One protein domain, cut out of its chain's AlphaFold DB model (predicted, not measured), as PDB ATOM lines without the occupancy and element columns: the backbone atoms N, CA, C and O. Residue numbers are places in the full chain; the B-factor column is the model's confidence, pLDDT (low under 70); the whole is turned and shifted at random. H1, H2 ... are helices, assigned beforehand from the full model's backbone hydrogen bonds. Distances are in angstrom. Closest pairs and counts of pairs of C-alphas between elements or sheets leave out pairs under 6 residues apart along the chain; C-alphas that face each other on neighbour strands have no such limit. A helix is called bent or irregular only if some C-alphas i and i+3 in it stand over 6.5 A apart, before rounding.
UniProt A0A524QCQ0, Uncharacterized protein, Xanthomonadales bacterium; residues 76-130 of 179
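Overview. This is residues 76 to 130 of the 179 residues of an uncharacterized protein of Xanthomonadales bacterium (UniProt A0A524QCQ0). The long helix H3 crosses H1 near its first part, and its residues 116 to 130 stick out as a free arm that makes the length. The short helix H2 packs on H1, away from H3. The printed part has 55 residues with three named helices, H1, H2, H3 in chain order, and no named strand: all helix. It is loose, with a radius of gyration of the C-alphas of 13.2 A, and spans 43 by 22 by 18 A.

Along the chain. H3, residues 104 to 130, is 36.9 A long and ends at C-alpha 130 (140.145, 25.217, -10.730). It is irregular, C-alphas 121 and 124 being 7.1 A apart, with a kink of 47 degrees near residue 124. H1, residues 78 to 91, is 19.7 A long, from C-alpha 78 (109.335, 20.462, 2.633). H2 is residues 95 to 100.

Arrangement. Residues 107 to 114 of H3 touch residues 84 to 88 of H1, about perpendicular at 82 degrees; the closest C-alphas, of Leu 84 and His 111, are 6.4 A apart. H2 touches H1 with the latter's residues 85 to 89 alone, at a steep tilt of 55 degrees, opposite ways; the closest C-alphas, of Val 89 and Gln 95, are 6.3 A apart. H2 and H3 are apart. Every O i to N i+4 pair is within hydrogen-bond range in H1 and H2, and 21 of 23 in H3.

Size, cuts and confidence. The C-alphas farthest apart, of Arg 100 and Ala 130, are 42.9 A apart. The printed part has no cut, and both links are tight. Residues 124 to 130 are under pLDDT 70.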
ATOM      1  N   PHE A  76     113.737  15.402  -2.262       85.31
ATOM      2  CA  PHE A  76     112.553  16.260  -2.208       85.31
ATOM      3  C   PHE A  76     111.897  16.204  -0.817       85.31
ATOM      4  O   PHE A  76     111.360  15.172  -0.411       85.31
ATOM      5  N   ASN A  77     111.957  17.323  -0.101       87.00
ATOM      6  CA  ASN A  77     111.392  17.542   1.226       87.00
ATOM      7  C   ASN A  77     110.649  18.890   1.265       87.00
ATOM      8  O   ASN A  77     110.581  19.617   0.270       87.00
ATOM      9  N   THR A  78     110.083  19.218   2.425       86.19
ATOM     10  CA  THR A  78     109.335  20.462   2.633       86.19
ATOM     11  C   THR A  78     110.203  21.698   2.381       86.19
ATOM     12  O   THR A  78     109.719  22.686   1.836       86.19
ATOM     13  N   GLU A  79     111.490  21.643   2.720       88.19
ATOM     14  CA  GLU A  79     112.448  22.730   2.518       88.19
ATOM     15  C   GLU A  79     112.689  22.991   1.025       88.19
ATOM     16  O   GLU A  79     112.532  24.116   0.556       88.19
ATOM     17  N   VAL A  80     112.978  21.941   0.251       86.75
ATOM     18  CA  VAL A  80     113.139  22.011  -1.210       86.75
ATOM     19  C   VAL A  80     111.860  22.535  -1.853       86.75
ATOM     20  O   VAL A  80     111.927  23.368  -2.754       86.75
ATOM     21  N   GLN A  81     110.688  22.111  -1.374       86.75
ATOM     22  CA  GLN A  81     109.413  22.630  -1.855       86.75
ATOM     23  C   GLN A  81     109.283  24.142  -1.611       86.75
ATOM     24  O   GLN A  81     108.884  24.863  -2.523       86.75
ATOM     25  N   GLN A  82     109.640  24.642  -0.425       88.75
ATOM     26  CA  GLN A  82     109.615  26.078  -0.124       88.75
ATOM     27  C   GLN A  82     110.606  26.870  -0.982       88.75
ATOM     28  O   GLN A  82     110.247  27.927  -1.506       88.75
ATOM     29  N   GLU A  83     111.820  26.350  -1.178       89.94
ATOM     30  CA  GLU A  83     112.817  26.951  -2.072       89.94
ATOM     31  C   GLU A  83     112.300  27.043  -3.512       89.94
ATOM     32  O   GLU A  83     112.439  28.081  -4.155       89.94
ATOM     33  N   LEU A  84     111.650  25.984  -4.002       89.62
ATOM     34  CA  LEU A  84     110.996  25.960  -5.309       89.62
ATOM     35  C   LEU A  84     109.899  27.022  -5.423       89.62
ATOM     36  O   LEU A  84     109.809  27.678  -6.458       89.62
ATOM     37  N   MET A  85     109.081  27.214  -4.383       89.56
ATOM     38  CA  MET A  85     108.041  28.248  -4.407       89.56
ATOM     39  C   MET A  85     108.646  29.654  -4.451       89.56
ATOM     40  O   MET A  85     108.205  30.477  -5.247       89.56
ATOM     41  N   GLN A  86     109.678  29.928  -3.648       90.88
ATOM     42  CA  GLN A  86     110.379  31.220  -3.676       90.88
ATOM     43  C   GLN A  86     111.063  31.473  -5.020       90.88
ATOM     44  O   GLN A  86     110.994  32.585  -5.549       90.88
ATOM     45  N   TYR A  87     111.692  30.445  -5.591       92.25
ATOM     46  CA  TYR A  87     112.283  30.533  -6.919       92.25
ATOM     47  C   TYR A  87     111.218  30.819  -7.978       92.25
ATOM     48  O   TYR A  87     111.391  31.753  -8.747       92.25
ATOM     49  N   GLY A  88     110.084  30.110  -7.965       90.56
ATOM     50  CA  GLY A  88     108.980  30.369  -8.891       90.56
ATOM     51  C   GLY A  88     108.453  31.804  -8.793       90.56
ATOM     52  O   GLY A  88     108.244  32.449  -9.812       90.56
ATOM     53  N   VAL A  89     108.315  32.348  -7.581       92.12
ATOM     54  CA  VAL A  89     107.927  33.759  -7.396       92.12
ATOM     55  C   VAL A  89     108.980  34.714  -7.965       92.12
ATOM     56  O   VAL A  89     108.634  35.709  -8.596       92.12
ATOM     57  N   THR A  90     110.263  34.401  -7.787       89.44
ATOM     58  CA  THR A  90     111.372  35.195  -8.343       89.44
ATOM     59  C   THR A  90     111.419  35.125  -9.874       89.44
ATOM     60  O   THR A  90     111.741  36.118 -10.519       89.44
ATOM     61  N   ASP A  91     111.062  33.975 -10.448       88.50
ATOM     62  CA  ASP A  91     110.976  33.727 -11.894       88.50
ATOM     63  C   ASP A  91     109.739  34.393 -12.538       88.50
ATOM     64  O   ASP A  91     109.647  34.509 -13.757       88.50
ATOM     65  N   GLY A  92     108.802  34.891 -11.719       88.88
ATOM     66  CA  GLY A  92     107.644  35.677 -12.151       88.88
ATOM     67  C   GLY A  92     106.288  34.983 -12.002       88.88
ATOM     68  O   GLY A  92     105.275  35.551 -12.410       88.88
ATOM     69  N   TYR A  93     106.237  33.788 -11.408       89.62
ATOM     70  CA  TYR A  93     104.977  33.106 -11.108       89.62
ATOM     71  C   TYR A  93     104.273  33.714  -9.895       89.62
ATOM     72  O   TYR A  93     104.891  34.188  -8.940       89.62
ATOM     73  N   LEU A  94     102.946  33.628  -9.886       89.44
ATOM     74  CA  LEU A  94     102.151  34.009  -8.725       89.44
ATOM     75  C   LEU A  94     102.178  32.896  -7.670       89.44
ATOM     76  O   LEU A  94     102.117  31.707  -7.984       89.44
ATOM     77  N   GLN A  95     102.191  33.274  -6.391       84.44
ATOM     78  CA  GLN A  95     102.184  32.306  -5.289       84.44
ATOM     79  C   GLN A  95     100.935  31.406  -5.302       84.44
ATOM     80  O   GLN A  95     101.025  30.203  -5.039       84.44
ATOM     81  N   ASP A  96      99.781  31.971  -5.658       85.06
ATOM     82  CA  ASP A  96      98.528  31.225  -5.807       85.06
ATOM     83  C   ASP A  96      98.573  30.223  -6.961       85.06
ATOM     84  O   ASP A  96      97.989  29.143  -6.863       85.06
ATOM     85  N   GLU A  97      99.268  30.564  -8.047       84.31
ATOM     86  CA  GLU A  97      99.436  29.669  -9.186       84.31
ATOM     87  C   GLU A  97     100.261  28.461  -8.756       84.31
ATOM     88  O   GLU A  97      99.773  27.336  -8.825       84.31
ATOM     89  N   LEU A  98     101.436  28.695  -8.166       84.00
ATOM     90  CA  LEU A  98     102.329  27.640  -7.683       84.00
ATOM     91  C   LEU A  98     101.670  26.716  -6.647       84.00
ATOM     92  O   LEU A  98     101.955  25.521  -6.622       84.00
ATOM     93  N   SER A  99     100.769  27.244  -5.816       79.69
ATOM     94  CA  SER A  99     100.065  26.465  -4.785       79.69
ATOM     95  C   SER A  99      98.969  25.557  -5.354       79.69
ATOM     96  O   SER A  99      98.583  24.580  -4.715       79.69
ATOM     97  N   ARG A 100      98.451  25.869  -6.547       82.19
ATOM     98  CA  ARG A 100      97.384  25.107  -7.222       82.19
ATOM     99  C   ARG A 100      97.917  24.108  -8.247       82.19
ATOM    100  O   ARG A 100      97.145  23.311  -8.787       82.19
ATOM    101  N   ILE A 101      99.219  24.131  -8.526       80.38
ATOM    102  CA  ILE A 101      99.830  23.243  -9.513       80.38
ATOM    103  C   ILE A 101      99.716  21.797  -9.045       80.38
ATOM    104  O   ILE A 101     100.305  21.373  -8.056       80.38
ATOM    105  N   THR A 102      98.942  21.033  -9.809       73.19
ATOM    106  CA  THR A 102      98.698  19.608  -9.563       73.19
ATOM    107  C   THR A 102      99.576  18.722 -10.458       73.19
ATOM    108  O   THR A 102      99.708  17.528 -10.203       73.19
ATOM    109  N   ASP A 103     100.207  19.285 -11.500       85.62
ATOM    110  CA  ASP A 103     101.070  18.520 -12.406       85.62
ATOM    111  C   ASP A 103     102.481  18.321 -11.801       85.62
ATOM    112  O   ASP A 103     103.247  19.285 -11.678       85.62
ATOM    113  N   PRO A 104     102.892  17.076 -11.484       87.88
ATOM    114  CA  PRO A 104     104.223  16.786 -10.949       87.88
ATOM    115  C   PRO A 104     105.364  17.123 -11.925       87.88
ATOM    116  O   PRO A 104     106.511  17.302 -11.510       87.88
ATOM    117  N   ARG A 105     105.092  17.218 -13.232       89.25
ATOM    118  CA  ARG A 105     106.089  17.573 -14.257       89.25
ATOM    119  C   ARG A 105     106.551  19.015 -14.120       89.25
ATOM    120  O   ARG A 105     107.719  19.299 -14.395       89.25
ATOM    121  N   PHE A 106     105.658  19.897 -13.682       88.69
ATOM    122  CA  PHE A 106     105.978  21.300 -13.472       88.69
ATOM    123  C   PHE A 106     107.003  21.451 -12.347       88.69
ATOM    124  O   PHE A 106     108.051  22.048 -12.561       88.69
ATOM    125  N   ILE A 107     106.776  20.791 -11.206       87.56
ATOM    126  CA  ILE A 107     107.698  20.794 -10.058       87.56
ATOM    127  C   ILE A 107     109.092  20.312 -10.475       87.56
ATOM    128  O   ILE A 107     110.099  20.939 -10.158       87.56
ATOM    129  N   VAL A 108     109.166  19.221 -11.242       91.06
ATOM    130  CA  VAL A 108     110.444  18.695 -11.747       91.06
ATOM    131  C   VAL A 108     111.148  19.695 -12.667       91.06
ATOM    132  O   VAL A 108     112.371  19.817 -12.615       91.06
ATOM    133  N   THR A 109     110.406  20.377 -13.535       91.38
ATOM    134  CA  THR A 109     110.972  21.338 -14.490       91.38
ATOM    135  C   THR A 109     111.458  22.593 -13.778       91.38
ATOM    136  O   THR A 109     112.592  23.009 -13.998       91.38
ATOM    137  N   LEU A 110     110.660  23.117 -12.848       91.31
ATOM    138  CA  LEU A 110     111.018  24.258 -12.013       91.31
ATOM    139  C   LEU A 110     112.253  23.952 -11.156       91.31
ATOM    140  O   LEU A 110     113.172  24.760 -11.079       91.31
ATOM    141  N   HIS A 111     112.345  22.740 -10.597       91.62
ATOM    142  CA  HIS A 111     113.529  22.311  -9.851       91.62
ATOM    143  C   HIS A 111     114.778  22.302 -10.741       91.62
ATOM    144  O   HIS A 111     115.842  22.749 -10.326       91.62
ATOM    145  N   LYS A 112     114.671  21.805 -11.979       92.81
ATOM    146  CA  LYS A 112     115.795  21.810 -12.927       92.81
ATOM    147  C   LYS A 112     116.236  23.227 -13.287       92.81
ATOM    148  O   LYS A 112     117.440  23.463 -13.327       92.81
ATOM    149  N   ALA A 113     115.290  24.134 -13.524       93.31
ATOM    150  CA  ALA A 113     115.579  25.540 -13.796       93.31
ATOM    151  C   ALA A 113     116.322  26.183 -12.613       93.31
ATOM    152  O   ALA A 113     117.427  26.695 -12.780       93.31
ATOM    153  N   MET A 114     115.818  25.986 -11.391       92.31
ATOM    154  CA  MET A 114     116.469  26.456 -10.166       92.31
ATOM    155  C   MET A 114     117.910  25.936 -10.028       92.31
ATOM    156  O   MET A 114     118.826  26.696  -9.715       92.31
ATOM    157  N   GLN A 115     118.140  24.639 -10.254       91.00
ATOM    158  CA  GLN A 115     119.484  24.055 -10.162       91.00
ATOM    159  C   GLN A 115     120.419  24.572 -11.262       91.00
ATOM    160  O   GLN A 115     121.610  24.768 -11.019       91.00
ATOM    161  N   TRP A 116     119.889  24.811 -12.462       92.44
ATOM    162  CA  TRP A 116     120.641  25.389 -13.569       92.44
ATOM    163  C   TRP A 116     121.104  26.812 -13.254       92.44
ATOM    164  O   TRP A 116     122.288  27.117 -13.407       92.44
ATOM    165  N   ASP A 117     120.220  27.655 -12.729       91.56
ATOM    166  CA  ASP A 117     120.566  29.031 -12.370       91.56
ATOM    167  C   ASP A 117     121.556  29.084 -11.206       91.56
ATOM    168  O   ASP A 117     122.530  29.839 -11.246       91.56
ATOM    169  N   ARG A 118     121.397  28.201 -10.208       90.19
ATOM    170  CA  ARG A 118     122.388  28.013  -9.131       90.19
ATOM    171  C   ARG A 118     123.760  27.611  -9.680       90.19
ATOM    172  O   ARG A 118     124.792  28.105  -9.211       90.19
ATOM    173  N   LEU A 119     123.801  26.727 -10.676       88.44
ATOM    174  CA  LEU A 119     125.049  26.310 -11.312       88.44
ATOM    175  C   LEU A 119     125.684  27.459 -12.105       88.44
ATOM    176  O   LEU A 119     126.882  27.700 -11.968       88.44
ATOM    177  N   GLN A 120     124.899  28.197 -12.889       89.44
ATOM    178  CA  GLN A 120     125.395  29.357 -13.632       89.44
ATOM    179  C   GLN A 120     125.946  30.442 -12.701       89.44
ATOM    180  O   GLN A 120     127.039  30.954 -12.941       89.44
ATOM    181  N   ALA A 121     125.252  30.734 -11.600       86.69
ATOM    182  CA  ALA A 121     125.708  31.700 -10.604       86.69
ATOM    183  C   ALA A 121     127.007  31.263  -9.900       86.69
ATOM    184  O   ALA A 121     127.853  32.095  -9.571       86.69
ATOM    185  N   SER A 122     127.207  29.957  -9.686       79.56
ATOM    186  CA  SER A 122     128.399  29.412  -9.016       79.56
ATOM    187  C   SER A 122     129.582  29.120  -9.953       79.56
ATOM    188  O   SER A 122     130.732  29.063  -9.497       79.56
ATOM    189  N   ALA A 123     129.349  29.002 -11.265       72.56
ATOM    190  CA  ALA A 123     130.363  28.685 -12.274       72.56
ATOM    191  C   ALA A 123     131.610  29.604 -12.266       72.56
ATOM    192  O   ALA A 123     132.727  29.078 -12.363       72.56
ATOM    193  N   PRO A 124     131.506  30.940 -12.087       69.19
ATOM    194  CA  PRO A 124     132.679  31.815 -12.014       69.19
ATOM    195  C   PRO A 124     133.603  31.471 -10.836       69.19
ATOM    196  O   PRO A 124     134.829  31.477 -10.965       69.19
ATOM    197  N   GLY A 125     133.027  31.109  -9.686       65.31
ATOM    198  CA  GLY A 125     133.773  30.736  -8.484       65.31
ATOM    199  C   GLY A 125     134.503  29.401  -8.628       65.31
ATOM    200  O   GLY A 125     135.656  29.273  -8.205       65.31
ATOM    201  N   VAL A 126     133.871  28.417  -9.274       63.28
ATOM    202  CA  VAL A 126     134.471  27.098  -9.535       63.28
ATOM    203  C   VAL A 126     135.618  27.207 -10.540       63.28
ATOM    204  O   VAL A 126     136.687  26.643 -10.303       63.28
ATOM    205  N   ARG A 127     135.460  27.994 -11.613       63.62
ATOM    206  CA  ARG A 127     136.525  28.221 -12.606       63.62
ATOM    207  C   ARG A 127     137.750  28.899 -11.989       63.62
ATOM    208  O   ARG A 127     138.875  28.503 -12.281       63.62
ATOM    209  N   ASN A 128     137.541  29.850 -11.078       61.81
ATOM    210  CA  ASN A 128     138.626  30.504 -10.345       61.81
ATOM    211  C   ASN A 128     139.347  29.556  -9.376       61.81
ATOM    212  O   ASN A 128     140.569  29.627  -9.251       61.81
ATOM    213  N   LYS A 129     138.627  28.646  -8.712       61.97
ATOM    214  CA  LYS A 129     139.242  27.613  -7.859       61.97
ATOM    215  C   LYS A 129     140.012  26.577  -8.681       61.97
ATOM    216  O   LYS A 129     141.128  26.237  -8.308       61.97
ATOM    217  N   ALA A 130     139.470  26.139  -9.818       64.56
ATOM    218  CA  ALA A 130     140.145  25.217 -10.730       64.56
ATOM    219  C   ALA A 130     141.411  25.832 -11.350       64.56
ATOM    220  O   ALA A 130     142.439  25.169 -11.419       64.56
TER     221      ALA A 130